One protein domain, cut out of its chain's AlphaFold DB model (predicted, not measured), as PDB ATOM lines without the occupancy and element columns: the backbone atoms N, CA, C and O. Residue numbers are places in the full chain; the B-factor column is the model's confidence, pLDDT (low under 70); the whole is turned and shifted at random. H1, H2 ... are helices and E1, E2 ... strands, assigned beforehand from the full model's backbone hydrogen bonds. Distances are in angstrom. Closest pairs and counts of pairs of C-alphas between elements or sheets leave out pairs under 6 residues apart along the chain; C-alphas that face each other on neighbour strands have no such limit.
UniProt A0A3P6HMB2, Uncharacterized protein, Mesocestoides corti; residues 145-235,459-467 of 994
ATOM      1  N   LEU A 145     236.944 126.459 332.141       79.81
ATOM      2  CA  LEU A 145     238.064 126.775 331.283       79.81
ATOM      3  C   LEU A 145     239.352 126.288 331.919       79.81
ATOM      4  O   LEU A 145     239.662 126.605 333.068       79.81
ATOM      5  N   GLU A 146     240.152 125.585 331.125       87.62
ATOM      6  CA  GLU A 146     241.551 125.375 331.462       87.62
ATOM      7  C   GLU A 146     242.228 126.715 331.791       87.62
ATOM      8  O   GLU A 146     241.968 127.735 331.143       87.62
ATOM      9  N   LYS A 147     243.181 126.703 332.732       89.25
ATOM     10  CA  LYS A 147     244.013 127.878 333.059       89.25
ATOM     11  C   LYS A 147     244.636 128.516 331.804       89.25
ATOM     12  O   LYS A 147     244.716 129.737 331.701       89.25
ATOM     13  N   SER A 148     245.003 127.680 330.828       88.19
ATOM     14  CA  SER A 148     245.485 128.057 329.493       88.19
ATOM     15  C   SER A 148     244.487 128.942 328.722       88.19
ATOM     16  O   SER A 148     244.883 129.943 328.127       88.19
ATOM     17  N   GLY A 149     243.194 128.607 328.759       85.94
ATOM     18  CA  GLY A 149     242.105 129.319 328.094       85.94
ATOM     19  C   GLY A 149     241.795 130.665 328.741       85.94
ATOM     20  O   GLY A 149     241.626 131.647 328.022       85.94
ATOM     21  N   VAL A 150     241.804 130.741 330.077       88.38
ATOM     22  CA  VAL A 150     241.613 132.009 330.810       88.38
ATOM     23  C   VAL A 150     242.734 133.001 330.478       88.38
ATOM     24  O   VAL A 150     242.455 134.141 330.112       88.38
ATOM     25  N   ILE A 151     243.996 132.555 330.521       91.75
ATOM     26  CA  ILE A 151     245.162 133.387 330.175       91.75
ATOM     27  C   ILE A 151     245.119 133.809 328.697       91.75
ATOM     28  O   ILE A 151     245.357 134.975 328.383       91.75
ATOM     29  N   ARG A 152     244.777 132.887 327.783       88.06
ATOM     30  CA  ARG A 152     244.653 133.165 326.341       88.06
ATOM     31  C   ARG A 152     243.566 134.195 326.042       88.06
ATOM     32  O   ARG A 152     243.832 135.121 325.279       88.06
ATOM     33  N   MET A 153     242.387 134.077 326.657       85.44
ATOM     34  CA  MET A 153     241.353 135.107 326.552       85.44
ATOM     35  C   MET A 153     241.851 136.445 327.085       85.44
ATOM     36  O   MET A 153     241.794 137.425 326.356       85.44
ATOM     37  N   ALA A 154     242.391 136.491 328.306       89.31
ATOM     38  CA  ALA A 154     242.850 137.738 328.910       89.31
ATOM     39  C   ALA A 154     243.906 138.461 328.064       89.31
ATOM     40  O   ALA A 154     243.798 139.669 327.863       89.31
ATOM     41  N   GLY A 155     244.873 137.729 327.501       90.19
ATOM     42  CA  GLY A 155     245.865 138.294 326.587       90.19
ATOM     43  C   GLY A 155     245.242 138.899 325.324       90.19
ATOM     44  O   GLY A 155     245.575 140.023 324.959       90.19
ATOM     45  N   GLN A 156     244.302 138.195 324.685       85.62
ATOM     46  CA  GLN A 156     243.635 138.684 323.470       85.62
ATOM     47  C   GLN A 156     242.639 139.822 323.754       85.62
ATOM     48  O   GLN A 156     242.572 140.783 322.994       85.62
ATOM     49  N   THR A 157     241.922 139.777 324.879       85.00
ATOM     50  CA  THR A 157     241.045 140.858 325.354       85.00
ATOM     51  C   THR A 157     241.841 142.122 325.687       85.00
ATOM     52  O   THR A 157     241.442 143.212 325.285       85.00
ATOM     53  N   LEU A 158     242.991 142.005 326.358       88.50
ATOM     54  CA  LEU A 158     243.869 143.145 326.636       88.50
ATOM     55  C   LEU A 158     244.479 143.716 325.346       88.50
ATOM     56  O   LEU A 158     244.484 144.930 325.153       88.50
ATOM     57  N   PHE A 159     244.933 142.853 324.430       86.62
ATOM     58  CA  PHE A 159     245.414 143.273 323.112       86.62
ATOM     59  C   PHE A 159     244.327 144.010 322.310       86.62
ATOM     60  O   PHE A 159     244.606 145.048 321.704       86.62
ATOM     61  N   LEU A 160     243.084 143.517 322.347       84.50
ATOM     62  CA  LEU A 160     241.920 144.163 321.744       84.50
ATOM     63  C   LEU A 160     241.687 145.560 322.325       84.50
ATOM     64  O   LEU A 160     241.630 146.523 321.563       84.50
ATOM     65  N   TYR A 161     241.580 145.688 323.652       84.19
ATOM     66  CA  TYR A 161     241.318 146.982 324.290       84.19
ATOM     67  C   TYR A 161     242.443 147.991 324.044       84.19
ATOM     68  O   TYR A 161     242.146 149.127 323.685       84.19
ATOM     69  N   ASN A 162     243.713 147.582 324.127       86.25
ATOM     70  CA  ASN A 162     244.847 148.457 323.807       86.25
ATOM     71  C   ASN A 162     244.802 148.924 322.341       86.25
ATOM     72  O   ASN A 162     244.969 150.110 322.054       86.25
ATOM     73  N   SER A 163     244.511 148.013 321.408       83.81
ATOM     74  CA  SER A 163     244.404 148.343 319.981       83.81
ATOM     75  C   SER A 163     243.222 149.267 319.670       83.81
ATOM     76  O   SER A 163     243.338 150.137 318.812       83.81
ATOM     77  N   LEU A 164     242.091 149.111 320.368       81.19
ATOM     78  CA  LEU A 164     240.924 149.988 320.231       81.19
ATOM     79  C   LEU A 164     241.151 151.359 320.883       81.19
ATOM     80  O   LEU A 164     240.769 152.368 320.295       81.19
ATOM     81  N   ALA A 165     241.823 151.422 322.036       82.38
ATOM     82  CA  ALA A 165     242.169 152.676 322.705       82.38
ATOM     83  C   ALA A 165     243.082 153.562 321.837       82.38
ATOM     84  O   ALA A 165     242.889 154.773 321.784       82.38
ATOM     85  N   HIS A 166     244.006 152.970 321.072       80.44
ATOM     86  CA  HIS A 166     244.808 153.702 320.082       80.44
ATOM     87  C   HIS A 166     243.998 154.280 318.906       80.44
ATOM     88  O   HIS A 166     244.473 155.204 318.249       80.44
ATOM     89  N   VAL A 167     242.804 153.748 318.620       77.69
ATOM     90  CA  VAL A 167     241.980 154.119 317.453       77.69
ATOM     91  C   VAL A 167     240.838 155.068 317.827       77.69
ATOM     92  O   VAL A 167     240.511 155.962 317.051       77.69
ATOM     93  N   LEU A 168     240.240 154.884 319.006       75.75
ATOM     94  CA  LEU A 168     239.103 155.666 319.516       75.75
ATOM     95  C   LEU A 168     239.523 156.720 320.556       75.75
ATOM     96  O   LEU A 168     238.785 157.664 320.828       75.75
ATOM     97  N   GLY A 169     240.723 156.584 321.126       74.12
ATOM     98  CA  GLY A 169     241.203 157.393 322.242       74.12
ATOM     99  C   GLY A 169     240.610 156.967 323.589       74.12
ATOM    100  O   GLY A 169     239.540 156.370 323.677       74.12
ATOM    101  N   ASN A 170     241.293 157.328 324.676       75.06
ATOM    102  CA  ASN A 170     240.978 156.886 326.045       75.06
ATOM    103  C   ASN A 170     239.642 157.420 326.624       75.06
ATOM    104  O   ASN A 170     239.404 157.275 327.820       75.06
ATOM    105  N   LYS A 171     238.804 158.100 325.828       64.88
ATOM    106  CA  LYS A 171     237.562 158.752 326.284       64.88
ATOM    107  C   LYS A 171     236.288 157.982 325.945       64.88
ATOM    108  O   LYS A 171     235.269 158.221 326.585       64.88
ATOM    109  N   GLU A 172     236.334 157.072 324.977       57.28
ATOM    110  CA  GLU A 172     235.176 156.274 324.574       57.28
ATOM    111  C   GLU A 172     235.407 154.807 324.932       57.28
ATOM    112  O   GLU A 172     236.337 154.168 324.441       57.28
ATOM    113  N   VAL A 173     234.547 154.251 325.790       56.06
ATOM    114  CA  VAL A 173     234.517 152.803 326.021       56.06
ATOM    115  C   VAL A 173     233.989 152.150 324.739       56.06
ATOM    116  O   VAL A 173     232.862 152.463 324.346       56.06
ATOM    117  N   PRO A 174     234.740 151.244 324.081       54.62
ATOM    118  CA  PRO A 174     234.301 150.625 322.838       54.62
ATOM    119  C   PRO A 174     233.149 149.647 323.082       54.62
ATOM    120  O   PRO A 174     233.338 148.433 323.173       54.62
ATOM    121  N   LEU A 175     231.925 150.178 323.102       51.28
ATOM    122  CA  LEU A 175     230.683 149.424 322.961       51.28
ATOM    123  C   LEU A 175     230.511 148.955 321.507       51.28
ATOM    124  O   LEU A 175     229.497 149.209 320.855       51.28
ATOM    125  N   ILE A 176     231.495 148.198 321.008       52.62
ATOM    126  CA  ILE A 176     231.224 147.217 319.958       52.62
ATOM    127  C   ILE A 176     230.064 146.378 320.489       52.62
ATOM    128  O   ILE A 176     230.115 145.885 321.616       52.62
ATOM    129  N   SER A 177     229.001 146.215 319.702       46.62
ATOM    130  CA  SER A 177     227.885 145.362 320.103       46.62
ATOM    131  C   SER A 177     228.298 143.893 319.958       46.62
ATOM    132  O   SER A 177     227.911 143.203 319.017       46.62
ATOM    133  N   LEU A 178     229.116 143.419 320.905       50.66
ATOM    134  CA  LEU A 178     229.627 142.045 321.002       50.66
ATOM    135  C   LEU A 178     228.483 141.015 321.097       50.66
ATOM    136  O   LEU A 178     228.691 139.837 320.842       50.66
ATOM    137  N   LEU A 179     227.268 141.470 321.423       51.22
ATOM    138  CA  LEU A 179     226.035 140.684 321.526       51.22
ATOM    139  C   LEU A 179     225.111 140.824 320.294       51.22
ATOM    140  O   LEU A 179     223.984 140.328 320.311       51.22
ATOM    141  N   SER A 180     225.543 141.512 319.229       53.25
ATOM    142  CA  SER A 180     224.728 141.732 318.027       53.25
ATOM    143  C   SER A 180     224.514 140.432 317.249       53.25
ATOM    144  O   SER A 180     225.370 140.000 316.476       53.25
ATOM    145  N   LYS A 181     223.332 139.824 317.417       63.88
ATOM    146  CA  LYS A 181     222.968 138.546 316.777       63.88
ATOM    147  C   LYS A 181     222.935 138.570 315.241       63.88
ATOM    148  O   LYS A 181     222.855 137.519 314.621       63.88
ATOM    149  N   SER A 182     222.997 139.749 314.621       60.34
ATOM    150  CA  SER A 182     222.911 139.935 313.167       60.34
ATOM    151  C   SER A 182     224.258 140.021 312.440       60.34
ATOM    152  O   SER A 182     224.254 140.149 311.215       60.34
ATOM    153  N   LEU A 183     225.398 140.016 313.145       75.94
ATOM    154  CA  LEU A 183     226.709 140.274 312.537       75.94
ATOM    155  C   LEU A 183     227.720 139.154 312.815       75.94
ATOM    156  O   LEU A 183     228.104 138.889 313.954       75.94
ATOM    157  N   TYR A 184     228.204 138.550 311.730       85.56
ATOM    158  CA  TYR A 184     229.273 137.558 311.722       85.56
ATOM    159  C   TYR A 184     230.608 138.283 311.532       85.56
ATOM    160  O   TYR A 184     230.915 138.764 310.441       85.56
ATOM    161  N   GLY A 185     231.380 138.421 312.608       86.38
ATOM    162  CA  GLY A 185     232.603 139.218 312.624       86.38
ATOM    163  C   GLY A 185     233.762 138.461 313.253       86.38
ATOM    164  O   GLY A 185     233.615 137.875 314.326       86.38
ATOM    165  N   LEU A 186     234.918 138.509 312.597       89.88
ATOM    166  CA  LEU A 186     236.167 137.928 313.072       89.88
ATOM    167  C   LEU A 186     237.256 139.002 313.033       89.88
ATOM    168  O   LEU A 186     237.557 139.547 311.971       89.88
ATOM    169  N   LEU A 187     237.842 139.322 314.184       89.50
ATOM    170  CA  LEU A 187     238.968 140.243 314.283       89.50
ATOM    171  C   LEU A 187     240.262 139.447 314.432       89.50
ATOM    172  O   LEU A 187     240.374 138.587 315.307       89.50
ATOM    173  N   VAL A 188     241.239 139.746 313.581       91.56
ATOM    174  CA  VAL A 188     242.453 138.946 313.414       91.56
ATOM    175  C   VAL A 188     243.691 139.842 313.471       91.56
ATOM    176  O   VAL A 188     243.729 140.930 312.886       91.56
ATOM    177  N   HIS A 189     244.711 139.375 314.185       88.38
ATOM    178  CA  HIS A 189     246.007 140.030 314.299       88.38
ATOM    179  C   HIS A 189     246.750 139.980 312.949       88.38
ATOM    180  O   HIS A 189     246.880 138.890 312.389       88.38
ATOM    181  N   PRO A 190     247.281 141.101 312.419       84.81
ATOM    182  CA  PRO A 190     247.892 141.137 311.086       84.81
ATOM    183  C   PRO A 190     249.080 140.192 310.921       84.81
ATOM    184  O   PRO A 190     249.146 139.460 309.940       84.81
ATOM    185  N   THR A 191     250.024 140.236 311.864       87.81
ATOM    186  CA  THR A 191     251.305 139.525 311.766       87.81
ATOM    187  C   THR A 191     251.100 138.018 311.906       87.81
ATOM    188  O   THR A 191     251.348 137.253 310.980       87.81
ATOM    189  N   ASP A 192     250.569 137.606 313.054       90.62
ATOM    190  CA  ASP A 192     250.445 136.203 313.438       90.62
ATOM    191  C   ASP A 192     249.252 135.489 312.782       90.62
ATOM    192  O   ASP A 192     249.159 134.266 312.846       90.62
ATOM    193  N   SER A 193     248.311 136.227 312.177       91.88
ATOM    194  CA  SER A 193     247.006 135.714 311.723       91.88
ATOM    195  C   SER A 193     246.169 135.056 312.835       91.88
ATOM    196  O   SER A 193     245.298 134.234 312.558       91.88
ATOM    197  N   THR A 194     246.411 135.394 314.103       92.25
ATOM    198  CA  THR A 194     245.657 134.878 315.255       92.25
ATOM    199  C   THR A 194     244.328 135.606 315.426       92.25
ATOM    200  O   THR A 194     244.245 136.828 315.315       92.25
ATOM    201  N   VAL A 195     243.261 134.855 315.697       91.06
ATOM    202  CA  VAL A 195     241.939 135.401 316.014       91.06
ATOM    203  C   VAL A 195     242.004 136.076 317.383       91.06
ATOM    204  O   VAL A 195     242.179 135.419 318.406       91.06
ATOM    205  N   VAL A 196     241.839 137.393 317.398       88.62
ATOM    206  CA  VAL A 196     241.770 138.210 318.617       88.62
ATOM    207  C   VAL A 196     240.366 138.130 319.215       88.62
ATOM    208  O   VAL A 196     240.197 138.028 320.427       88.62
ATOM    209  N   TYR A 197     239.343 138.160 318.357       87.81
ATOM    210  CA  TYR A 197     237.940 138.143 318.758       87.81
ATOM    211  C   TYR A 197     237.045 137.548 317.659       87.81
ATOM    212  O   TYR A 197     237.303 137.738 316.471       87.81
ATOM    213  N   ALA A 198     235.968 136.871 318.058       89.06
ATOM    214  CA  ALA A 198     234.921 136.352 317.182       89.06
ATOM    215  C   ALA A 198     233.548 136.720 317.761       89.06
ATOM    216  O   ALA A 198     233.346 136.579 318.968       89.06
ATOM    217  N   THR A 199     232.596 137.166 316.935       84.44
ATOM    218  CA  THR A 199     231.231 137.421 317.424       84.44
ATOM    219  C   THR A 199     230.537 136.105 317.814       84.44
ATOM    220  O   THR A 199     230.713 135.101 317.119       84.44
ATOM    221  N   PRO A 200     229.717 136.072 318.884       81.81
ATOM    222  CA  PRO A 200     229.002 134.865 319.296       81.81
ATOM    223  C   PRO A 200     228.196 134.186 318.173       81.81
ATOM    224  O   PRO A 200     228.327 132.972 318.054       81.81
ATOM    225  N   PRO A 201     227.485 134.902 317.269       82.25
ATOM    226  CA  PRO A 201     226.780 134.267 316.148       82.25
ATOM    227  C   PRO A 201     227.700 133.533 315.168       82.25
ATOM    228  O   PRO A 201     227.306 132.520 314.596       82.25
ATOM    229  N   LEU A 202     228.934 134.017 314.969       87.69
ATOM    230  CA  LEU A 202     229.923 133.326 314.138       87.69
ATOM    231  C   LEU A 202     230.395 132.032 314.792       87.69
ATOM    232  O   LEU A 202     230.594 131.038 314.103       87.69
ATOM    233  N   ALA A 203     230.522 132.021 316.113       87.50
ATOM    234  CA  ALA A 203     230.846 130.810 316.846       87.50
ATOM    235  C   ALA A 203     229.676 129.808 316.843       87.50
ATOM    236  O   ALA A 203     229.872 128.643 316.501       87.50
ATOM    237  N   GLU A 204     228.452 130.286 317.101       85.88
ATOM    238  CA  GLU A 204     227.207 129.511 316.995       85.88
ATOM    239  C   GLU A 204     227.074 128.852 315.608       85.88
ATOM    240  O   GLU A 204     226.861 127.646 315.528       85.88
ATOM    241  N   ALA A 205     227.294 129.588 314.512       86.25
ATOM    242  CA  ALA A 205     227.227 129.033 313.153       86.25
ATOM    243  C   ALA A 205     228.394 128.099 312.777       86.25
ATOM    244  O   ALA A 205     228.246 127.280 311.872       86.25
ATOM    245  N   LEU A 206     229.534 128.187 313.469       87.56
ATOM    246  CA  LEU A 206     230.624 127.209 313.375       87.56
ATOM    247  C   LEU A 206     230.405 125.996 314.302       87.56
ATOM    248  O   LEU A 206     231.261 125.116 314.349       87.56
ATOM    249  N   ASN A 207     229.293 125.936 315.051       87.81
ATOM    250  CA  ASN A 207     229.033 124.970 316.128       87.81
ATOM    251  C   ASN A 207     230.148 124.914 317.194       87.81
ATOM    252  O   ASN A 207     230.341 123.894 317.862       87.81
ATOM    253  N   TRP A 208     230.901 126.002 317.364       86.44
ATOM    254  CA  TRP A 208     232.021 126.105 318.297       86.44
ATOM    255  C   TRP A 208     231.700 127.123 319.392       86.44
ATOM    256  O   TRP A 208     231.125 128.169 319.106       86.44
ATOM    257  N   PRO A 209     232.086 126.892 320.655       83.19
ATOM    258  CA  PRO A 209     231.992 127.946 321.651       83.19
ATOM    259  C   PRO A 209     233.028 129.025 321.292       83.19
ATOM    260  O   PRO A 209     234.195 128.715 321.049       83.19
ATOM    261  N   TRP A 210     232.617 130.298 321.249       82.50
ATOM    262  CA  TRP A 210     233.439 131.427 320.759       82.50
ATOM    263  C   TRP A 210     234.813 131.535 321.431       82.50
ATOM    264  O   TRP A 210     235.800 131.935 320.819       82.50
ATOM    265  N   ILE A 211     234.870 131.081 322.676       83.88
ATOM    266  CA  ILE A 211     236.052 130.965 323.518       83.88
ATOM    267  C   ILE A 211     237.166 130.080 322.940       83.88
ATOM    268  O   ILE A 211     238.341 130.347 323.179       83.88
ATOM    269  N   ASN A 212     236.812 129.062 322.147       87.38
ATOM    270  CA  ASN A 212     237.775 128.204 321.463       87.38
ATOM    271  C   ASN A 212     238.371 128.899 320.237       87.38
ATOM    272  O   ASN A 212     239.503 128.600 319.884       87.38
ATOM    273  N   LEU A 213     237.642 129.820 319.594       89.50
ATOM    274  CA  LEU A 213     238.146 130.558 318.432       89.50
ATOM    275  C   LEU A 213     239.225 131.575 318.835       89.50
ATOM    276  O   LEU A 213     240.137 131.836 318.055       89.50
ATOM    277  N   ILE A 214     239.158 132.135 320.047       89.88
ATOM    278  CA  ILE A 214     240.100 133.162 320.512       89.88
ATOM    279  C   ILE A 214     241.507 132.580 320.726       89.88
ATOM    280  O   ILE A 214     241.731 131.645 321.496       89.88
ATOM    281  N   GLY A 215     242.479 133.185 320.045       87.94
ATOM    282  CA  GLY A 215     243.883 132.789 320.011       87.94
ATOM    283  C   GLY A 215     244.205 131.620 319.071       87.94
ATOM    284  O   GLY A 215     245.360 131.201 319.033       87.94
ATOM    285  N   ILE A 216     243.239 131.102 318.300       91.38
ATOM    286  CA  ILE A 216     243.514 130.162 317.202       91.38
ATOM    287  C   ILE A 216     244.079 130.918 315.989       91.38
ATOM    288  O   ILE A 216     243.715 132.062 315.723       91.38
ATOM    289  N   ASN A 217     244.982 130.285 315.234       93.06
ATOM    290  CA  ASN A 217     245.476 130.837 313.974       93.06
ATOM    291  C   ASN A 217     244.426 130.663 312.867       93.06
ATOM    292  O   ASN A 217     243.987 129.538 312.617       93.06
ATOM    293  N   LEU A 218     244.067 131.737 312.160       91.69
ATOM    294  CA  LEU A 218     243.087 131.715 311.074       91.69
ATOM    295  C   LEU A 218     243.401 130.647 310.012       91.69
ATOM    296  O   LEU A 218     242.479 129.994 309.539       91.69
ATOM    297  N   GLN A 219     244.678 130.376 309.715       90.94
ATOM    298  CA  GLN A 219     245.085 129.315 308.778       90.94
ATOM    299  C   GLN A 219     244.559 127.925 309.183       90.94
ATOM    300  O   GLN A 219     244.221 127.123 308.321       90.94
ATOM    301  N   SER A 220     244.429 127.646 310.485       90.19
ATOM    302  CA  SER A 220     243.859 126.382 310.987       90.19
ATOM    303  C   SER A 220     242.325 126.329 310.979       90.19
ATOM    304  O   SER A 220     241.760 125.242 311.092       90.19
ATOM    305  N   LEU A 221     241.652 127.474 310.798       89.00
ATOM    306  CA  LEU A 221     240.203 127.561 310.580       89.00
ATOM    307  C   LEU A 221     239.830 127.538 309.088       89.00
ATOM    308  O   LEU A 221     238.687 127.247 308.761       89.00
ATOM    309  N   THR A 222     240.756 127.844 308.175       89.06
ATOM    310  CA  THR A 222     240.520 127.807 306.718       89.06
ATOM    311  C   THR A 222     240.771 126.419 306.135       89.06
ATOM    312  O   THR A 222     241.801 125.817 306.434       89.06
ATOM    313  N   ASP A 223     239.896 125.933 305.249       78.56
ATOM    314  CA  ASP A 223     239.998 124.560 304.726       78.56
ATOM    315  C   ASP A 223     241.336 124.245 304.022       78.56
ATOM    316  O   ASP A 223     241.961 123.221 304.307       78.56
ATOM    317  N   ASP A 224     241.804 125.150 303.159       74.62
ATOM    318  CA  ASP A 224     243.039 124.998 302.373       74.62
ATOM    319  C   ASP A 224     244.327 125.401 303.122       74.62
ATOM    320  O   ASP A 224     245.415 125.363 302.543       74.62
ATOM    321  N   GLY A 225     244.223 125.905 304.358       74.44
ATOM    322  CA  GLY A 225     245.325 126.585 305.059       74.44
ATOM    323  C   GLY A 225     245.773 127.915 304.424       74.44
ATOM    324  O   GLY A 225     246.735 128.531 304.881       74.44
ATOM    325  N   LYS A 226     245.102 128.363 303.354       73.56
ATOM    326  CA  LYS A 226     245.457 129.550 302.566       73.56
ATOM    327  C   LYS A 226     244.602 130.744 302.974       73.56
ATOM    328  O   LYS A 226     243.384 130.741 302.818       73.56
ATOM    329  N   LEU A 227     245.270 131.795 303.437       73.12
ATOM    330  CA  LEU A 227     244.660 133.100 303.683       73.12
ATOM    331  C   LEU A 227     244.278 133.792 302.360       73.12
ATOM    332  O   LEU A 227     244.955 133.578 301.350       73.12
ATOM    333  N   PRO A 228     243.246 134.660 302.354       69.50
ATOM    334  CA  PRO A 228     242.885 135.427 301.168       69.50
ATOM    335  C   PRO A 228     243.976 136.463 300.881       69.50
ATOM    336  O   PRO A 228     244.213 137.376 301.675       69.50
ATOM    337  N   THR A 229     244.650 136.323 299.742       74.19
ATOM    338  CA  THR A 229     245.733 137.215 299.303       74.19
ATOM    339  C   THR A 229     245.224 138.461 298.579       74.19
ATOM    340  O   THR A 229     245.953 139.450 298.496       74.19
ATOM    341  N   ALA A 230     243.974 138.459 298.106       73.06
ATOM    342  CA  ALA A 230     243.320 139.607 297.481       73.06
ATOM    343  C   ALA A 230     241.993 139.972 298.171       73.06
ATOM    344  O   ALA A 230     241.221 139.113 298.599       73.06
ATOM    345  N   SER A 231     241.696 141.272 298.241       60.00
ATOM    346  CA  SER A 231     240.420 141.788 298.746       60.00
ATOM    347  C   SER A 231     239.246 141.283 297.903       60.00
ATOM    348  O   SER A 231     239.258 141.443 296.684       60.00
ATOM    349  N   GLY A 232     238.227 140.719 298.554       64.81
ATOM    350  CA  GLY A 232     237.055 140.141 297.890       64.81
ATOM    351  C   GLY A 232     237.160 138.640 297.590       64.81
ATOM    352  O   GLY A 232     236.162 138.056 297.175       64.81
ATOM    353  N   GLN A 233     238.305 137.991 297.841       70.31
ATOM    354  CA  GLN A 233     238.368 136.526 297.844       70.31
ATOM    355  C   GLN A 233     237.522 135.957 298.988       70.31
ATOM    356  O   GLN A 233     237.713 136.298 300.156       70.31
ATOM    357  N   THR A 234     236.592 135.072 298.636       66.81
ATOM    358  CA  THR A 234     235.781 134.300 299.578       66.81
ATOM    359  C   THR A 234     236.620 133.173 300.170       66.81
ATOM    360  O   THR A 234     237.292 132.470 299.415       66.81
ATOM    361  N   VAL A 235     236.552 132.944 301.481       69.19
ATOM    362  CA  VAL A 235     237.262 131.829 302.125       69.19
ATOM    363  C   VAL A 235     236.284 130.998 302.934       69.19
ATOM    364  O   VAL A 235     235.539 131.537 303.752       69.19
ATOM    365  N   HIS A 459     248.154 146.767 310.917       66.12
ATOM    366  CA  HIS A 459     246.731 146.985 310.656       66.12
ATOM    367  C   HIS A 459     245.902 145.852 311.253       66.12
ATOM    368  O   HIS A 459     246.022 144.720 310.797       66.12
ATOM    369  N   LEU A 460     245.020 146.137 312.209       70.00
ATOM    370  CA  LEU A 460     244.043 145.137 312.646       70.00
ATOM    371  C   LEU A 460     243.135 144.749 311.471       70.00
ATOM    372  O   LEU A 460     242.661 145.617 310.732       70.00
ATOM    373  N   LEU A 461     242.912 143.447 311.288       75.50
ATOM    374  CA  LEU A 461     242.120 142.910 310.186       75.50
ATOM    375  C   LEU A 461     240.748 142.483 310.709       75.50
ATOM    376  O   LEU A 461     240.609 141.426 311.323       75.50
ATOM    377  N   LEU A 462     239.728 143.309 310.470       79.25
ATOM    378  CA  LEU A 462     238.337 142.922 310.694       79.25
ATOM    379  C   LEU A 462     237.789 142.259 309.429       79.25
ATOM    380  O   LEU A 462     237.689 142.896 308.381       79.25
ATOM    381  N   TYR A 463     237.406 140.993 309.549       76.75
ATOM    382  CA  TYR A 463     236.691 140.236 308.531       76.75
ATOM    383  C   TYR A 463     235.204 140.222 308.886       76.75
ATOM    384  O   TYR A 463     234.804 139.636 309.895       76.75
ATOM    385  N   LEU A 464     234.383 140.856 308.051       75.19
ATOM    386  CA  LEU A 464     232.931 140.711 308.108       75.19
ATOM    387  C   LEU A 464     232.507 139.597 307.151       75.19
ATOM    388  O   LEU A 464     232.735 139.689 305.942       75.19
ATOM    389  N   LEU A 465     231.881 138.557 307.698       69.88
ATOM    390  CA  LEU A 465     231.255 137.498 306.918       69.88
ATOM    391  C   LEU A 465     229.774 137.839 306.713       69.88
ATOM    392  O   LEU A 465     229.115 138.389 307.595       69.88
ATOM    393  N   GLN A 466     229.234 137.489 305.548       56.88
ATOM    394  CA  GLN A 466     227.786 137.396 305.361       56.88
ATOM    395  C   GLN A 466     227.391 135.918 305.452       56.88
ATOM    396  O   GLN A 466     228.105 135.082 304.891       56.88
ATOM    397  N   PRO A 467     226.281 135.569 306.124       48.44
ATOM    398  CA  PRO A 467     225.781 134.206 306.096       48.44
ATOM    399  C   PRO A 467     225.320 133.898 304.669       48.44
ATOM    400  O   PRO A 467     224.396 134.530 304.154       48.44
TER     401      PRO A 467
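This is residues 145 to 235 and 459 to 467 of the 994 residues of an uncharacterized protein of Mesocestoides corti (UniProt A0A3P6HMB2). A long helix, H1, crosses a small sheet of three strands near its E2 edge, and three short helices, H2, H3 and H4, sit along the sheet's border. A long loop leads from the end of H1 to E1, and residues 228 to 233 stick out beyond H4. The printed part has 100 residues, with four named helices and three named strands in the order H1, E1, E2, H2, H3, H4, E3; the sheet runs E2, E1, E3, antiparallel, and the class is mixed, helices and strands. The whole is compact, with a radius of gyration of the C-alphas of 13.7 A and spans of 40 by 34 by 28 A.

H1, residues 147 to 168, is on the sheet of E1, residues 184 to 188, E2, residues 195 to 198, and E3, residues 459 to 465, in two layers, a helix on one face of a sheet. Its height over the sheet is 9.1 A; it runs across the strands, at 89 degrees to E2 on the local plane, and lies over E2 and, only just, with 3 C-alphas, over E1. The closest C-alphas of H1 and E2 are those of Gln 156 and Val 196, 5.2 A apart. E1 and E2 form an antiparallel hairpin at 166 degrees, with N 187 and O 197 within hydrogen-bond range at 2.8 A. E1 and E3 are antiparallel at 158 degrees, with N 463 and O 186 at 2.8 A. H2, residues 200 to 205, only grazes the sheet; its closest C-alpha to E1 is that of Leu 202, 4.9 A from that of Tyr 184. H3, residues 210 to 213, also only grazes it and touches H2 only at the corner by their link, Ala 203 to Trp 210, 4.7 A between C-alphas. H1, with residues 149 to 153 alone, and H3 only just touch, with 3 pairs of C-alphas within 8 A, the closest those of Met 153 and Ile 211 at 7.4 A. H4, residues 218 to 221, only grazes the sheet and is apart from H1, H2 and H3. Every O i to N i+4 pair is within hydrogen-bond range in H2 and 17 of 18 are in H1, while H3 and H4 are too short for such a pair.

H1 begins at C-alpha 147 (244.013, 127.878, 333.059) and is 31.3 A long. E1 begins at C-alpha 184 (229.273, 137.558, 311.722) and is 13.4 A long; E2 measures 7.2 A, H2 8.7 A, H3 5.3 A and H4 5.1 A. E3, 18.5 A, ends at C-alpha 465 (231.255, 137.498, 306.918).

The C-alphas of Lys 171 and Asp 224, the two farthest apart, are 41.7 A apart. Residues 236 to 458 are not printed, and C-alphas 235 and 459 are 19.8 A apart across the cut. The link from H1 to E1, 15 residues, is long. The mean pLDDT of the printed part is 79.1, and 21 residues are under 70, among them residues 171 to 182 and 465 to 467.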